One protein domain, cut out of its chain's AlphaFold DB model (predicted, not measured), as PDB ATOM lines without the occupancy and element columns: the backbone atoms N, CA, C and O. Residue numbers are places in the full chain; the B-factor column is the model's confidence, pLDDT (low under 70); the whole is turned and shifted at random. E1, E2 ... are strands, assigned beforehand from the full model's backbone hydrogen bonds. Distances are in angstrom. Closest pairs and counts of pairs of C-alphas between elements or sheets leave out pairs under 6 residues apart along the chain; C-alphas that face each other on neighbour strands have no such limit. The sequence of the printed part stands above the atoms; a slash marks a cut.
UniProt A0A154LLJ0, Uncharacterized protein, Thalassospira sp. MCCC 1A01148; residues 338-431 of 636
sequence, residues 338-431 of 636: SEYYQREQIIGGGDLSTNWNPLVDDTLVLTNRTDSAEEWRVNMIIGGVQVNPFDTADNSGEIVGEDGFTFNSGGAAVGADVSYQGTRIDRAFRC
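AT A GLANCE: This is residues 338 to 431 of the 636 residues of an uncharacterized protein of Thalassospira sp. MCCC 1A01148 (UniProt A0A154LLJ0). A lopsided sandwich: a twisted sheet of five strands makes one wall, and a small hairpin, E5 and E6, faces part of it. The link from E1 to E2 adds to the smaller layer, residues 352 to 353 pairing antiparallel with residues 411 to 412 of E6. The printed part has 94 residues with seven named strands, E1 to E7, and no named helix; the large sheet's order is E1 - E7 - E2 - E3 - E4, all antiparallel. The class is all strand, though 43 of the 94 residues are in named strands, under half. It is compact, with a radius of gyration of the C-alphas of 12.1 A and spans of 31 by 28 by 20 A.

IN THESE COORDINATES: E1, residues 341 to 347, begins at C-alpha 341 (78.809, -85.278, 250.493) and is 19.7 A long. E2 is residues 363 to 369, 19.6 A; E3 residues 377 to 382, 16.2 A; E4 residues 385 to 391, 18.9 A. E5, residues 405 to 408, and E6, residues 411 to 414, are shorter. E7, residues 423 to 430, 22.8 A, ends at C-alpha 430 (83.846, -88.880, 249.586).

HOW THE PARTS SIT: Edge strand E1 is antiparallel to E7, with N 344 and O 426 2.9 A apart. E7 and E2 have N 427 and O 366 at 2.8 A. E2, E3 and E4 form a meander, each strand the antiparallel neighbour of the one before: N 365 and O 379 are at 2.8 A, N 378 and O 390 at 2.8 A. In the hairpin E5 and E6, N 413 and O 406 are at 2.8 A. The facing parts of the two sheets are 8.9 A centre to centre; the closest C-alphas of E4 and E5, Gln 386 and Phe 407, are 7.0 A apart.

THE WHOLE: The C-alphas farthest apart, Asp 371 and Gly 383, are 32.9 A apart. The links E1 to E2 and E4 to E5 are long. The printed part has no cut, and no printed residue is under 70 in pLDDT.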
ATOM      1  N   SER A 338      77.359 -84.312 255.624       84.88
ATOM      2  CA  SER A 338      78.402 -83.389 255.158       84.88
ATOM      3  C   SER A 338      79.830 -83.929 255.301       84.88
ATOM      4  O   SER A 338      80.760 -83.385 254.708       84.88
ATOM      5  N   GLU A 339      80.025 -85.024 256.041       85.62
ATOM      6  CA  GLU A 339      81.302 -85.749 256.099       85.62
ATOM      7  C   GLU A 339      81.583 -86.583 254.836       85.62
ATOM      8  O   GLU A 339      82.716 -87.036 254.634       85.62
ATOM      9  N   TYR A 340      80.559 -86.814 254.003       93.31
ATOM     10  CA  TYR A 340      80.630 -87.697 252.834       93.31
ATOM     11  C   TYR A 340      80.127 -87.063 251.539       93.31
ATOM     12  O   TYR A 340      80.482 -87.527 250.453       93.31
ATOM     13  N   TYR A 341      79.306 -86.024 251.634       96.88
ATOM     14  CA  TYR A 341      78.809 -85.278 250.493       96.88
ATOM     15  C   TYR A 341      78.740 -83.794 250.819       96.88
ATOM     16  O   TYR A 341      78.157 -83.400 251.825       96.88
ATOM     17  N   GLN A 342      79.309 -82.965 249.953       94.06
ATOM     18  CA  GLN A 342      79.235 -81.520 250.086       94.06
ATOM     19  C   GLN A 342      78.884 -80.883 248.758       94.06
ATOM     20  O   GLN A 342      79.403 -81.252 247.705       94.06
ATOM     21  N   ARG A 343      78.028 -79.873 248.843       93.69
ATOM     22  CA  ARG A 343      77.717 -78.973 247.750       93.69
ATOM     23  C   ARG A 343      78.168 -77.577 248.137       93.69
ATOM     24  O   ARG A 343      77.733 -77.048 249.160       93.69
ATOM     25  N   GLU A 344      78.989 -76.965 247.295       92.12
ATOM     26  CA  GLU A 344      79.444 -75.592 247.484       92.12
ATOM     27  C   GLU A 344      79.116 -74.766 246.238       92.12
ATOM     28  O   GLU A 344      79.485 -75.123 245.119       92.12
ATOM     29  N   GLN A 345      78.393 -73.657 246.423       90.50
ATOM     30  CA  GLN A 345      78.240 -72.650 245.377       90.50
ATOM     31  C   GLN A 345      79.348 -71.615 245.540       90.50
ATOM     32  O   GLN A 345      79.372 -70.862 246.514       90.50
ATOM     33  N   ILE A 346      80.236 -71.554 244.556       89.44
ATOM     34  CA  ILE A 346      81.422 -70.705 244.586       89.44
ATOM     35  C   ILE A 346      81.265 -69.601 243.550       89.44
ATOM     36  O   ILE A 346      80.894 -69.848 242.403       89.44
ATOM     37  N   ILE A 347      81.545 -68.366 243.965       88.00
ATOM     38  CA  ILE A 347      81.447 -67.172 243.124       88.00
ATOM     39  C   ILE A 347      82.855 -66.654 242.829       88.00
ATOM     40  O   ILE A 347      83.644 -66.422 243.742       88.00
ATOM     41  N   GLY A 348      83.142 -66.412 241.552       83.56
ATOM     42  CA  GLY A 348      84.376 -65.773 241.092       83.56
ATOM     43  C   GLY A 348      85.580 -66.705 240.959       83.56
ATOM     44  O   GLY A 348      86.699 -66.204 240.948       83.56
ATOM     45  N   GLY A 349      85.376 -68.021 240.849       81.88
ATOM     46  CA  GLY A 349      86.473 -68.971 240.624       81.88
ATOM     47  C   GLY A 349      87.308 -69.321 241.862       81.88
ATOM     48  O   GLY A 349      88.449 -69.737 241.713       81.88
ATOM     49  N   GLY A 350      86.770 -69.157 243.076       92.12
ATOM     50  CA  GLY A 350      87.465 -69.536 244.316       92.12
ATOM     51  C   GLY A 350      87.783 -71.034 244.423       92.12
ATOM     52  O   GLY A 350      87.279 -71.841 243.642       92.12
ATOM     53  N   ASP A 351      88.602 -71.400 245.406       94.25
ATOM     54  CA  ASP A 351      88.939 -72.794 245.718       94.25
ATOM     55  C   ASP A 351      87.738 -73.549 246.310       94.25
ATOM     56  O   ASP A 351      86.872 -72.945 246.941       94.25
ATOM     57  N   LEU A 352      87.707 -74.871 246.121       95.25
ATOM     58  CA  LEU A 352      86.747 -75.768 246.765       95.25
ATOM     59  C   LEU A 352      87.268 -76.185 248.140       95.25
ATOM     60  O   LEU A 352      88.414 -76.631 248.253       95.25
ATOM     61  N   SER A 353      86.405 -76.131 249.154       94.12
ATOM     62  CA  SER A 353      86.689 -76.682 250.478       94.12
ATOM     63  C   SER A 353      85.991 -78.027 250.697       94.12
ATOM     64  O   SER A 353      84.871 -78.237 250.238       94.12
ATOM     65  N   THR A 354      86.648 -78.951 251.401       90.62
ATOM     66  CA  THR A 354      86.045 -80.222 251.825       90.62
ATOM     67  C   THR A 354      86.240 -80.488 253.317       90.62
ATOM     68  O   THR A 354      87.249 -80.106 253.906       90.62
ATOM     69  N   ASN A 355      85.294 -81.204 253.930       88.94
ATOM     70  CA  ASN A 355      85.346 -81.645 255.332       88.94
ATOM     71  C   ASN A 355      86.290 -82.840 255.557       88.94
ATOM     72  O   ASN A 355      86.575 -83.212 256.695       88.94
ATOM     73  N   TRP A 356      86.771 -83.453 254.479       91.56
ATOM     74  CA  TRP A 356      87.757 -84.531 254.485       91.56
ATOM     75  C   TRP A 356      89.006 -84.120 253.703       91.56
ATOM     76  O   TRP A 356      89.065 -83.026 253.144       91.56
ATOM     77  N   ASN A 357      90.005 -85.004 253.674       93.00
ATOM     78  CA  ASN A 357      91.240 -84.814 252.921       93.00
ATOM     79  C   ASN A 357      91.205 -85.651 251.624       93.00
ATOM     80  O   ASN A 357      91.431 -86.862 251.692       93.00
ATOM     81  N   PRO A 358      90.994 -85.032 250.445       94.31
ATOM     82  CA  PRO A 358      90.962 -85.733 249.160       94.31
ATOM     83  C   PRO A 358      92.262 -86.457 248.787       94.31
ATOM     84  O   PRO A 358      92.249 -87.368 247.969       94.31
ATOM     85  N   LEU A 359      93.404 -86.083 249.374       93.81
ATOM     86  CA  LEU A 359      94.675 -86.783 249.139       93.81
ATOM     87  C   LEU A 359      94.770 -88.114 249.902       93.81
ATOM     88  O   LEU A 359      95.688 -88.894 249.656       93.81
ATOM     89  N   VAL A 360      93.860 -88.352 250.850       91.81
ATOM     90  CA  VAL A 360      93.783 -89.581 251.654       91.81
ATOM     91  C   VAL A 360      92.567 -90.408 251.258       91.81
ATOM     92  O   VAL A 360      92.686 -91.621 251.099       91.81
ATOM     93  N   ASP A 361      91.415 -89.760 251.101       92.62
ATOM     94  CA  ASP A 361      90.159 -90.400 250.731       92.62
ATOM     95  C   ASP A 361      89.862 -90.202 249.242       92.62
ATOM     96  O   ASP A 361      89.891 -89.074 248.740       92.62
ATOM     97  N   ASP A 362      89.489 -91.283 248.552       97.75
ATOM     98  CA  ASP A 362      88.999 -91.205 247.176       97.75
ATOM     99  C   ASP A 362      87.868 -90.178 247.090       97.75
ATOM    100  O   ASP A 362      86.915 -90.209 247.872       97.75
ATOM    101  N   THR A 363      87.979 -89.249 246.147       98.19
ATOM    102  CA  THR A 363      87.048 -88.125 246.030       98.19
ATOM    103  C   THR A 363      86.664 -87.925 244.575       98.19
ATOM    104  O   THR A 363      87.512 -87.960 243.684       98.19
ATOM    105  N   LEU A 364      85.375 -87.710 244.338       98.19
ATOM    106  CA  LEU A 364      84.834 -87.297 243.047       98.19
ATOM    107  C   LEU A 364      84.197 -85.922 243.207       98.19
ATOM    108  O   LEU A 364      83.465 -85.699 244.165       98.19
ATOM    109  N   VAL A 365      84.449 -85.008 242.276       97.88
ATOM    110  CA  VAL A 365      83.808 -83.691 242.240       97.88
ATOM    111  C   VAL A 365      83.121 -83.507 240.894       97.88
ATOM    112  O   VAL A 365      83.780 -83.528 239.854       97.88
ATOM    113  N   LEU A 366      81.801 -83.307 240.919       96.12
ATOM    114  CA  LEU A 366      81.031 -82.850 239.761       96.12
ATOM    115  C   LEU A 366      80.920 -81.331 239.808       96.12
ATOM    116  O   LEU A 366      80.346 -80.783 240.747       96.12
ATOM    117  N   THR A 367      81.453 -80.664 238.792       94.44
ATOM    118  CA  THR A 367      81.462 -79.203 238.690       94.44
ATOM    119  C   THR A 367      80.594 -78.751 237.527       94.44
ATOM    120  O   THR A 367      80.715 -79.275 236.420       94.44
ATOM    121  N   ASN A 368      79.741 -77.757 237.763       92.12
ATOM    122  CA  ASN A 368      78.974 -77.099 236.711       92.12
ATOM    123  C   ASN A 368      78.989 -75.582 236.886       92.12
ATOM    124  O   ASN A 368      78.719 -75.074 237.979       92.12
ATOM    125  N   ARG A 369      79.243 -74.857 235.795       90.31
ATOM    126  CA  ARG A 369      79.052 -73.409 235.771       90.31
ATOM    127  C   ARG A 369      77.579 -73.067 235.673       90.31
ATOM    128  O   ARG A 369      76.858 -73.546 234.808       90.31
ATOM    129  N   THR A 370      77.162 -72.178 236.559       88.75
ATOM    130  CA  THR A 370      75.775 -71.724 236.651       88.75
ATOM    131  C   THR A 370      75.513 -70.417 235.914       88.75
ATOM    132  O   THR A 370      74.364 -70.062 235.670       88.75
ATOM    133  N   ASP A 371      76.576 -69.710 235.539       89.25
ATOM    134  CA  ASP A 371      76.544 -68.405 234.880       89.25
ATOM    135  C   ASP A 371      77.010 -68.441 233.413       89.25
ATOM    136  O   ASP A 371      77.024 -67.406 232.748       89.25
ATOM    137  N   SER A 372      77.389 -69.616 232.904       88.56
ATOM    138  CA  SER A 372      77.757 -69.859 231.505       88.56
ATOM    139  C   SER A 372      77.254 -71.233 231.069       88.56
ATOM    140  O   SER A 372      77.037 -72.116 231.896       88.56
ATOM    141  N   ALA A 373      77.060 -71.407 229.766       88.00
ATOM    142  CA  ALA A 373      76.760 -72.698 229.164       88.00
ATOM    143  C   ALA A 373      78.078 -73.445 228.908       88.00
ATOM    144  O   ALA A 373      78.624 -73.373 227.811       88.00
ATOM    145  N   GLU A 374      78.591 -74.122 229.935       87.50
ATOM    146  CA  GLU A 374      79.782 -74.976 229.844       87.50
ATOM    147  C   GLU A 374      79.434 -76.445 230.094       87.50
ATOM    148  O   GLU A 374      78.397 -76.771 230.681       87.50
ATOM    149  N   GLU A 375      80.327 -77.332 229.661       89.00
ATOM    150  CA  GLU A 375      80.260 -78.753 229.989       89.00
ATOM    151  C   GLU A 375      80.473 -78.987 231.488       89.00
ATOM    152  O   GLU A 375      81.152 -78.222 232.181       89.00
ATOM    153  N   TRP A 376      79.860 -80.047 232.015       93.06
ATOM    154  CA  TRP A 376      80.146 -80.449 233.384       93.06
ATOM    155  C   TRP A 376      81.490 -81.147 233.441       93.06
ATOM    156  O   TRP A 376      81.754 -82.052 232.649       93.06
ATOM    157  N   ARG A 377      82.277 -80.800 234.455       93.44
ATOM    158  CA  ARG A 377      83.571 -81.423 234.713       93.44
ATOM    159  C   ARG A 377      83.447 -82.476 235.802       93.44
ATOM    160  O   ARG A 377      82.847 -82.237 236.854       93.44
ATOM    161  N   VAL A 378      84.056 -83.628 235.559       96.00
ATOM    162  CA  VAL A 378      84.222 -84.708 236.528       96.00
ATOM    163  C   VAL A 378      85.688 -84.779 236.922       96.00
ATOM    164  O   VAL A 378      86.524 -85.242 236.148       96.00
ATOM    165  N   ASN A 379      85.986 -84.352 238.143       96.88
ATOM    166  CA  ASN A 379      87.313 -84.447 238.739       96.88
ATOM    167  C   ASN A 379      87.356 -85.632 239.696       96.88
ATOM    168  O   ASN A 379      86.415 -85.848 240.458       96.88
ATOM    169  N   MET A 380      88.440 -86.405 239.676       97.50
ATOM    170  CA  MET A 380      88.580 -87.576 240.539       97.50
ATOM    171  C   MET A 380      89.990 -87.685 241.121       97.50
ATOM    172  O   MET A 380      90.987 -87.370 240.467       97.50
ATOM    173  N   ILE A 381      90.067 -88.214 242.336       96.62
ATOM    174  CA  ILE A 381      91.291 -88.700 242.970       96.62
ATOM    175  C   ILE A 381      91.050 -90.135 243.436       96.62
ATOM    176  O   ILE A 381      90.059 -90.417 244.106       96.62
ATOM    177  N   ILE A 382      91.923 -91.048 243.003       96.62
ATOM    178  CA  ILE A 382      91.799 -92.494 243.223       96.62
ATOM    179  C   ILE A 382      93.099 -92.992 243.850       96.62
ATOM    180  O   ILE A 382      94.171 -92.855 243.261       96.62
ATOM    181  N   GLY A 383      93.025 -93.554 245.052       93.00
ATOM    182  CA  GLY A 383      94.182 -93.987 245.830       93.00
ATOM    183  C   GLY A 383      95.166 -92.852 246.126       93.00
ATOM    184  O   GLY A 383      96.375 -93.073 246.084       93.00
ATOM    185  N   GLY A 384      94.665 -91.630 246.341       91.12
ATOM    186  CA  GLY A 384      95.487 -90.428 246.540       91.12
ATOM    187  C   GLY A 384      96.168 -89.899 245.269       91.12
ATOM    188  O   GLY A 384      96.978 -88.976 245.345       91.12
ATOM    189  N   VAL A 385      95.858 -90.461 244.096       94.62
ATOM    190  CA  VAL A 385      96.375 -90.005 242.801       94.62
ATOM    191  C   VAL A 385      95.271 -89.290 242.037       94.62
ATOM    192  O   VAL A 385      94.260 -89.895 241.675       94.62
ATOM    193  N   GLN A 386      95.460 -87.995 241.790       94.62
ATOM    194  CA  GLN A 386      94.571 -87.237 240.919       94.62
ATOM    195  C   GLN A 386      94.648 -87.799 239.496       94.62
ATOM    196  O   GLN A 386      95.737 -88.003 238.958       94.62
ATOM    197  N   VAL A 387      93.486 -88.046 238.895       94.25
ATOM    198  CA  VAL A 387      93.381 -88.438 237.487       94.25
ATOM    199  C   VAL A 387      92.934 -87.246 236.649       94.25
ATOM    200  O   VAL A 387      92.366 -86.285 237.169       94.25
ATOM    201  N   ASN A 388      93.206 -87.320 235.348       93.25
ATOM    202  CA  ASN A 388      92.738 -86.322 234.397       93.25
ATOM    203  C   ASN A 388      91.196 -86.262 234.407       93.25
ATOM    204  O   ASN A 388      90.550 -87.308 234.564       93.25
ATOM    205  N   PRO A 389      90.607 -85.065 234.264       93.06
ATOM    206  CA  PRO A 389      89.167 -84.895 234.333       93.06
ATOM    207  C   PRO A 389      88.473 -85.373 233.060       93.06
ATOM    208  O   PRO A 389      89.105 -85.636 232.034       93.06
ATOM    209  N   PHE A 390      87.148 -85.458 233.135       94.38
ATOM    210  CA  PHE A 390      86.281 -85.746 231.999       94.38
ATOM    211  C   PHE A 390      85.210 -84.677 231.883       94.38
ATOM    212  O   PHE A 390      84.678 -84.224 232.896       94.38
ATOM    213  N   ASP A 391      84.815 -84.381 230.655       93.31
ATOM    214  CA  ASP A 391      83.493 -83.826 230.414       93.31
ATOM    215  C   ASP A 391      82.422 -84.896 230.595       93.31
ATOM    216  O   ASP A 391      82.718 -86.086 230.583       93.31
ATOM    217  N   THR A 392      81.166 -84.522 230.804       91.62
ATOM    218  CA  THR A 392      80.062 -85.493 230.930       91.62
ATOM    219  C   THR A 392      79.281 -85.686 229.636       91.62
ATOM    220  O   THR A 392      78.751 -86.780 229.421       91.62
ATOM    221  N   ALA A 393      79.239 -84.671 228.768       88.69
ATOM    222  CA  ALA A 393      78.443 -84.649 227.541       88.69
ATOM    223  C   ALA A 393      79.251 -84.964 226.264       88.69
ATOM    224  O   ALA A 393      78.679 -85.499 225.320       88.69
ATOM    225  N   ASP A 394      80.560 -84.694 226.233       87.94
ATOM    226  CA  ASP A 394      81.413 -84.912 225.049       87.94
ATOM    227  C   ASP A 394      81.817 -86.388 224.876       87.94
ATOM    228  O   ASP A 394      81.915 -87.119 225.838       87.94
ATOM    229  N   ASN A 395      82.130 -86.884 223.687       90.75
ATOM    230  CA  ASN A 395      82.679 -88.236 223.513       90.75
ATOM    231  C   ASN A 395      84.213 -88.279 223.611       90.75
ATOM    232  O   ASN A 395      84.809 -89.332 223.365       90.75
ATOM    233  N   SER A 396      84.863 -87.161 223.936       92.19
ATOM    234  CA  SER A 396      86.303 -87.111 224.175       92.19
ATOM    235  C   SER A 396      86.736 -87.964 225.373       92.19
ATOM    236  O   SER A 396      85.942 -88.366 226.231       92.19
ATOM    237  N   GLY A 397      88.023 -88.317 225.366       92.81
ATOM    238  CA  GLY A 397      88.665 -89.022 226.469       92.81
ATOM    239  C   GLY A 397      88.916 -88.121 227.667       92.81
ATOM    240  O   GLY A 397      88.291 -87.079 227.832       92.81
ATOM    241  N   GLU A 398      89.852 -88.534 228.512       93.50
ATOM    242  CA  GLU A 398      90.302 -87.670 229.599       93.50
ATOM    243  C   GLU A 398      90.958 -86.391 229.042       93.50
ATOM    244  O   GLU A 398      91.657 -86.419 228.022       93.50
ATOM    245  N   ILE A 399      90.736 -85.265 229.712       91.00
ATOM    246  CA  ILE A 399      91.302 -83.972 229.326       91.00
ATOM    247  C   ILE A 399      92.780 -83.973 229.709       91.00
ATOM    248  O   ILE A 399      93.142 -84.013 230.883       91.00
ATOM    249  N   VAL A 400      93.657 -83.961 228.707       83.75
ATOM    250  CA  VAL A 400      95.107 -84.026 228.917       83.75
ATOM    251  C   VAL A 400      95.683 -82.613 229.020       83.75
ATOM    252  O   VAL A 400      95.683 -81.874 228.038       83.75
ATOM    253  N   GLY A 401      96.240 -82.259 230.181       74.94
ATOM    254  CA  GLY A 401      96.905 -80.970 230.413       74.94
ATOM    255  C   GLY A 401      96.605 -80.381 231.791       74.94
ATOM    256  O   GLY A 401      96.025 -81.045 232.646       74.94
ATOM    257  N   GLU A 402      97.021 -79.133 232.020       73.69
ATOM    258  CA  GLU A 402      96.621 -78.379 233.213       73.69
ATOM    259  C   GLU A 402      95.166 -77.912 233.058       73.69
ATOM    260  O   GLU A 402      94.910 -76.884 232.442       73.69
ATOM    261  N   ASP A 403      94.223 -78.663 233.628       79.75
ATOM    262  CA  ASP A 403      92.790 -78.312 233.650       79.75
ATOM    263  C   ASP A 403      92.466 -77.230 234.701       79.75
ATOM    264  O   ASP A 403      91.367 -76.703 234.773       79.75
ATOM    265  N   GLY A 404      93.430 -76.869 235.555       84.06
ATOM    266  CA  GLY A 404      93.214 -75.850 236.580       84.06
ATOM    267  C   GLY A 404      92.311 -76.309 237.728       84.06
ATOM    268  O   GLY A 404      91.736 -75.469 238.404       84.06
ATOM    269  N   PHE A 405      92.206 -77.608 237.996       92.81
ATOM    270  CA  PHE A 405      91.604 -78.140 239.219       92.81
ATOM    271  C   PHE A 405      92.628 -79.053 239.890       92.81
ATOM    272  O   PHE A 405      93.108 -79.999 239.272       92.81
ATOM    273  N   THR A 406      93.065 -78.755 241.112       95.44
ATOM    274  CA  THR A 406      94.147 -79.507 241.774       95.44
ATOM    275  C   THR A 406      93.778 -79.846 243.204       95.44
ATOM    276  O   THR A 406      93.673 -78.956 244.046       95.44
ATOM    277  N   PHE A 407      93.623 -81.136 243.503       96.12
ATOM    278  CA  PHE A 407      93.304 -81.571 244.859       96.12
ATOM    279  C   PHE A 407      94.424 -81.219 245.843       96.12
ATOM    280  O   PHE A 407      95.616 -81.333 245.555       96.12
ATOM    281  N   ASN A 408      94.024 -80.803 247.039       95.75
ATOM    282  CA  ASN A 408      94.905 -80.552 248.170       95.75
ATOM    283  C   ASN A 408      94.280 -81.131 249.449       95.75
ATOM    284  O   ASN A 408      93.226 -81.756 249.404       95.75
ATOM    285  N   SER A 409      94.927 -80.957 250.602       93.06
ATOM    286  CA  SER A 409      94.474 -81.600 251.841       93.06
ATOM    287  C   SER A 409      93.141 -81.094 252.399       93.06
ATOM    288  O   SER A 409      92.612 -81.724 253.307       93.06
ATOM    289  N   GLY A 410      92.647 -79.948 251.927       87.56
ATOM    290  CA  GLY A 410      91.402 -79.334 252.388       87.56
ATOM    291  C   GLY A 410      90.349 -79.171 251.293       87.56
ATOM    292  O   GLY A 410      89.417 -78.404 251.504       87.56
ATOM    293  N   GLY A 411      90.518 -79.819 250.135       94.69
ATOM    294  CA  GLY A 411      89.611 -79.704 248.993       94.69
ATOM    295  C   GLY A 411      90.375 -79.639 247.678       94.69
ATOM    296  O   GLY A 411      91.169 -80.533 247.374       94.69
ATOM    297  N   ALA A 412      90.157 -78.587 246.891       95.94
ATOM    298  CA  ALA A 412      90.863 -78.390 245.630       95.94
ATOM    299  C   ALA A 412      91.141 -76.914 245.336       95.94
ATOM    300  O   ALA A 412      90.293 -76.050 245.542       95.94
ATOM    301  N   ALA A 413      92.343 -76.646 244.828       95.38
ATOM    302  CA  ALA A 413      92.728 -75.345 244.313       95.38
ATOM    303  C   ALA A 413      92.256 -75.195 242.864       95.38
ATOM    304  O   ALA A 413      92.431 -76.119 242.060       95.38
ATOM    305  N   VAL A 414      91.703 -74.030 242.534       93.88
ATOM    306  CA  VAL A 414      91.235 -73.709 241.184       93.88
ATOM    307  C   VAL A 414      92.184 -72.718 240.505       93.88
ATOM    308  O   VAL A 414      92.509 -71.652 241.023       93.88
ATOM    309  N   GLY A 415      92.673 -73.112 239.334       91.12
ATOM    310  CA  GLY A 415      93.540 -72.352 238.443       91.12
ATOM    311  C   GLY A 415      92.752 -71.435 237.510       91.12
ATOM    312  O   GLY A 415      91.640 -71.026 237.814       91.12
ATOM    313  N   ALA A 416      93.337 -71.086 236.362       90.12
ATOM    314  CA  ALA A 416      92.780 -70.087 235.443       90.12
ATOM    315  C   ALA A 416      91.855 -70.653 234.347       90.12
ATOM    316  O   ALA A 416      91.422 -69.895 233.477       90.12
ATOM    317  N   ASP A 417      91.573 -71.958 234.350       90.56
ATOM    318  CA  ASP A 417      90.721 -72.567 233.328       90.56
ATOM    319  C   ASP A 417      89.286 -72.031 233.430       90.56
ATOM    320  O   ASP A 417      88.684 -71.983 234.509       90.56
ATOM    321  N   VAL A 418      88.756 -71.603 232.283       88.56
ATOM    322  CA  VAL A 418      87.455 -70.934 232.137       88.56
ATOM    323  C   VAL A 418      86.274 -71.796 232.581       88.56
ATOM    324  O   VAL A 418      85.243 -71.244 232.973       88.56
ATOM    325  N   SER A 419      86.441 -73.118 232.584       87.94
ATOM    326  CA  SER A 419      85.444 -74.100 233.023       87.94
ATOM    327  C   SER A 419      85.180 -74.027 234.528       87.94
ATOM    328  O   SER A 419      84.108 -74.411 234.981       87.94
ATOM    329  N   TYR A 420      86.127 -73.484 235.302       92.19
ATOM    330  CA  TYR A 420      86.022 -73.338 236.759       92.19
ATOM    331  C   TYR A 420      85.904 -71.886 237.231       92.19
ATOM    332  O   TYR A 420      85.792 -71.634 238.434       92.19
ATOM    333  N   GLN A 421      85.921 -70.916 236.313       91.62
ATOM    334  CA  GLN A 421      85.753 -69.502 236.657       91.62
ATOM    335  C   GLN A 421      84.276 -69.126 236.833       91.62
ATOM    336  O   GLN A 421      83.374 -69.887 236.500       91.62
ATOM    337  N   GLY A 422      84.017 -67.911 237.322       91.38
ATOM    338  CA  GLY A 422      82.652 -67.400 237.465       91.38
ATOM    339  C   GLY A 422      81.894 -68.046 238.625       91.38
ATOM    340  O   GLY A 422      82.484 -68.341 239.664       91.38
ATOM    341  N   THR A 423      80.578 -68.190 238.479       91.88
ATOM    342  CA  THR A 423      79.704 -68.827 239.476       91.88
ATOM    343  C   THR A 423      79.486 -70.289 239.130       91.88
ATOM    344  O   THR A 423      78.859 -70.602 238.116       91.88
ATOM    345  N   ARG A 424      79.926 -71.193 240.002       91.50
ATOM    346  CA  ARG A 424      79.797 -72.638 239.804       91.50
ATOM    347  C   ARG A 424      79.236 -73.336 241.034       91.50
ATOM    348  O   ARG A 424      79.268 -72.784 242.134       91.50
ATOM    349  N   ILE A 425      78.720 -74.538 240.823       92.50
ATOM    350  CA  ILE A 425      78.343 -75.464 241.887       92.50
ATOM    351  C   ILE A 425      79.257 -76.680 241.791       92.50
ATOM    352  O   ILE A 425      79.267 -77.369 240.766       92.50
ATOM    353  N   ASP A 426      79.961 -76.943 242.884       95.38
ATOM    354  CA  ASP A 426      80.826 -78.101 243.060       95.38
ATOM    355  C   ASP A 426      80.119 -79.102 243.980       95.38
ATOM    356  O   ASP A 426      79.648 -78.747 245.061       95.38
ATOM    357  N   ARG A 427      80.018 -80.358 243.539       96.94
ATOM    358  CA  ARG A 427      79.424 -81.469 244.297       96.94
ATOM    359  C   ARG A 427      80.503 -82.494 244.577       96.94
ATOM    360  O   ARG A 427      80.851 -83.277 243.693       96.94
ATOM    361  N   ALA A 428      81.047 -82.448 245.782       98.06
ATOM    362  CA  ALA A 428      82.115 -83.317 246.236       98.06
ATOM    363  C   ALA A 428      81.540 -84.550 246.937       98.06
ATOM    364  O   ALA A 428      80.717 -84.441 247.845       98.06
ATOM    365  N   PHE A 429      82.006 -85.724 246.530       98.50
ATOM    366  CA  PHE A 429      81.653 -87.018 247.095       98.50
ATOM    367  C   PHE A 429      82.904 -87.658 247.675       98.50
ATOM    368  O   PHE A 429      83.885 -87.867 246.957       98.50
ATOM    369  N   ARG A 430      82.851 -88.021 248.953       96.88
ATOM    370  CA  ARG A 430      83.846 -88.880 249.586       96.88
ATOM    371  C   ARG A 430      83.491 -90.333 249.289       96.88
ATOM    372  O   ARG A 430      82.456 -90.831 249.737       96.88
ATOM    373  N   CYS A 431      84.337 -91.030 248.549       97.38
ATOM    374  CA  CYS A 431      84.082 -92.388 248.086       97.38
ATOM    375  C   CYS A 431      84.653 -93.418 249.066       97.38
ATOM    376  O   CYS A 431      85.830 -93.762 249.005       97.38
TER     377      CYS A 431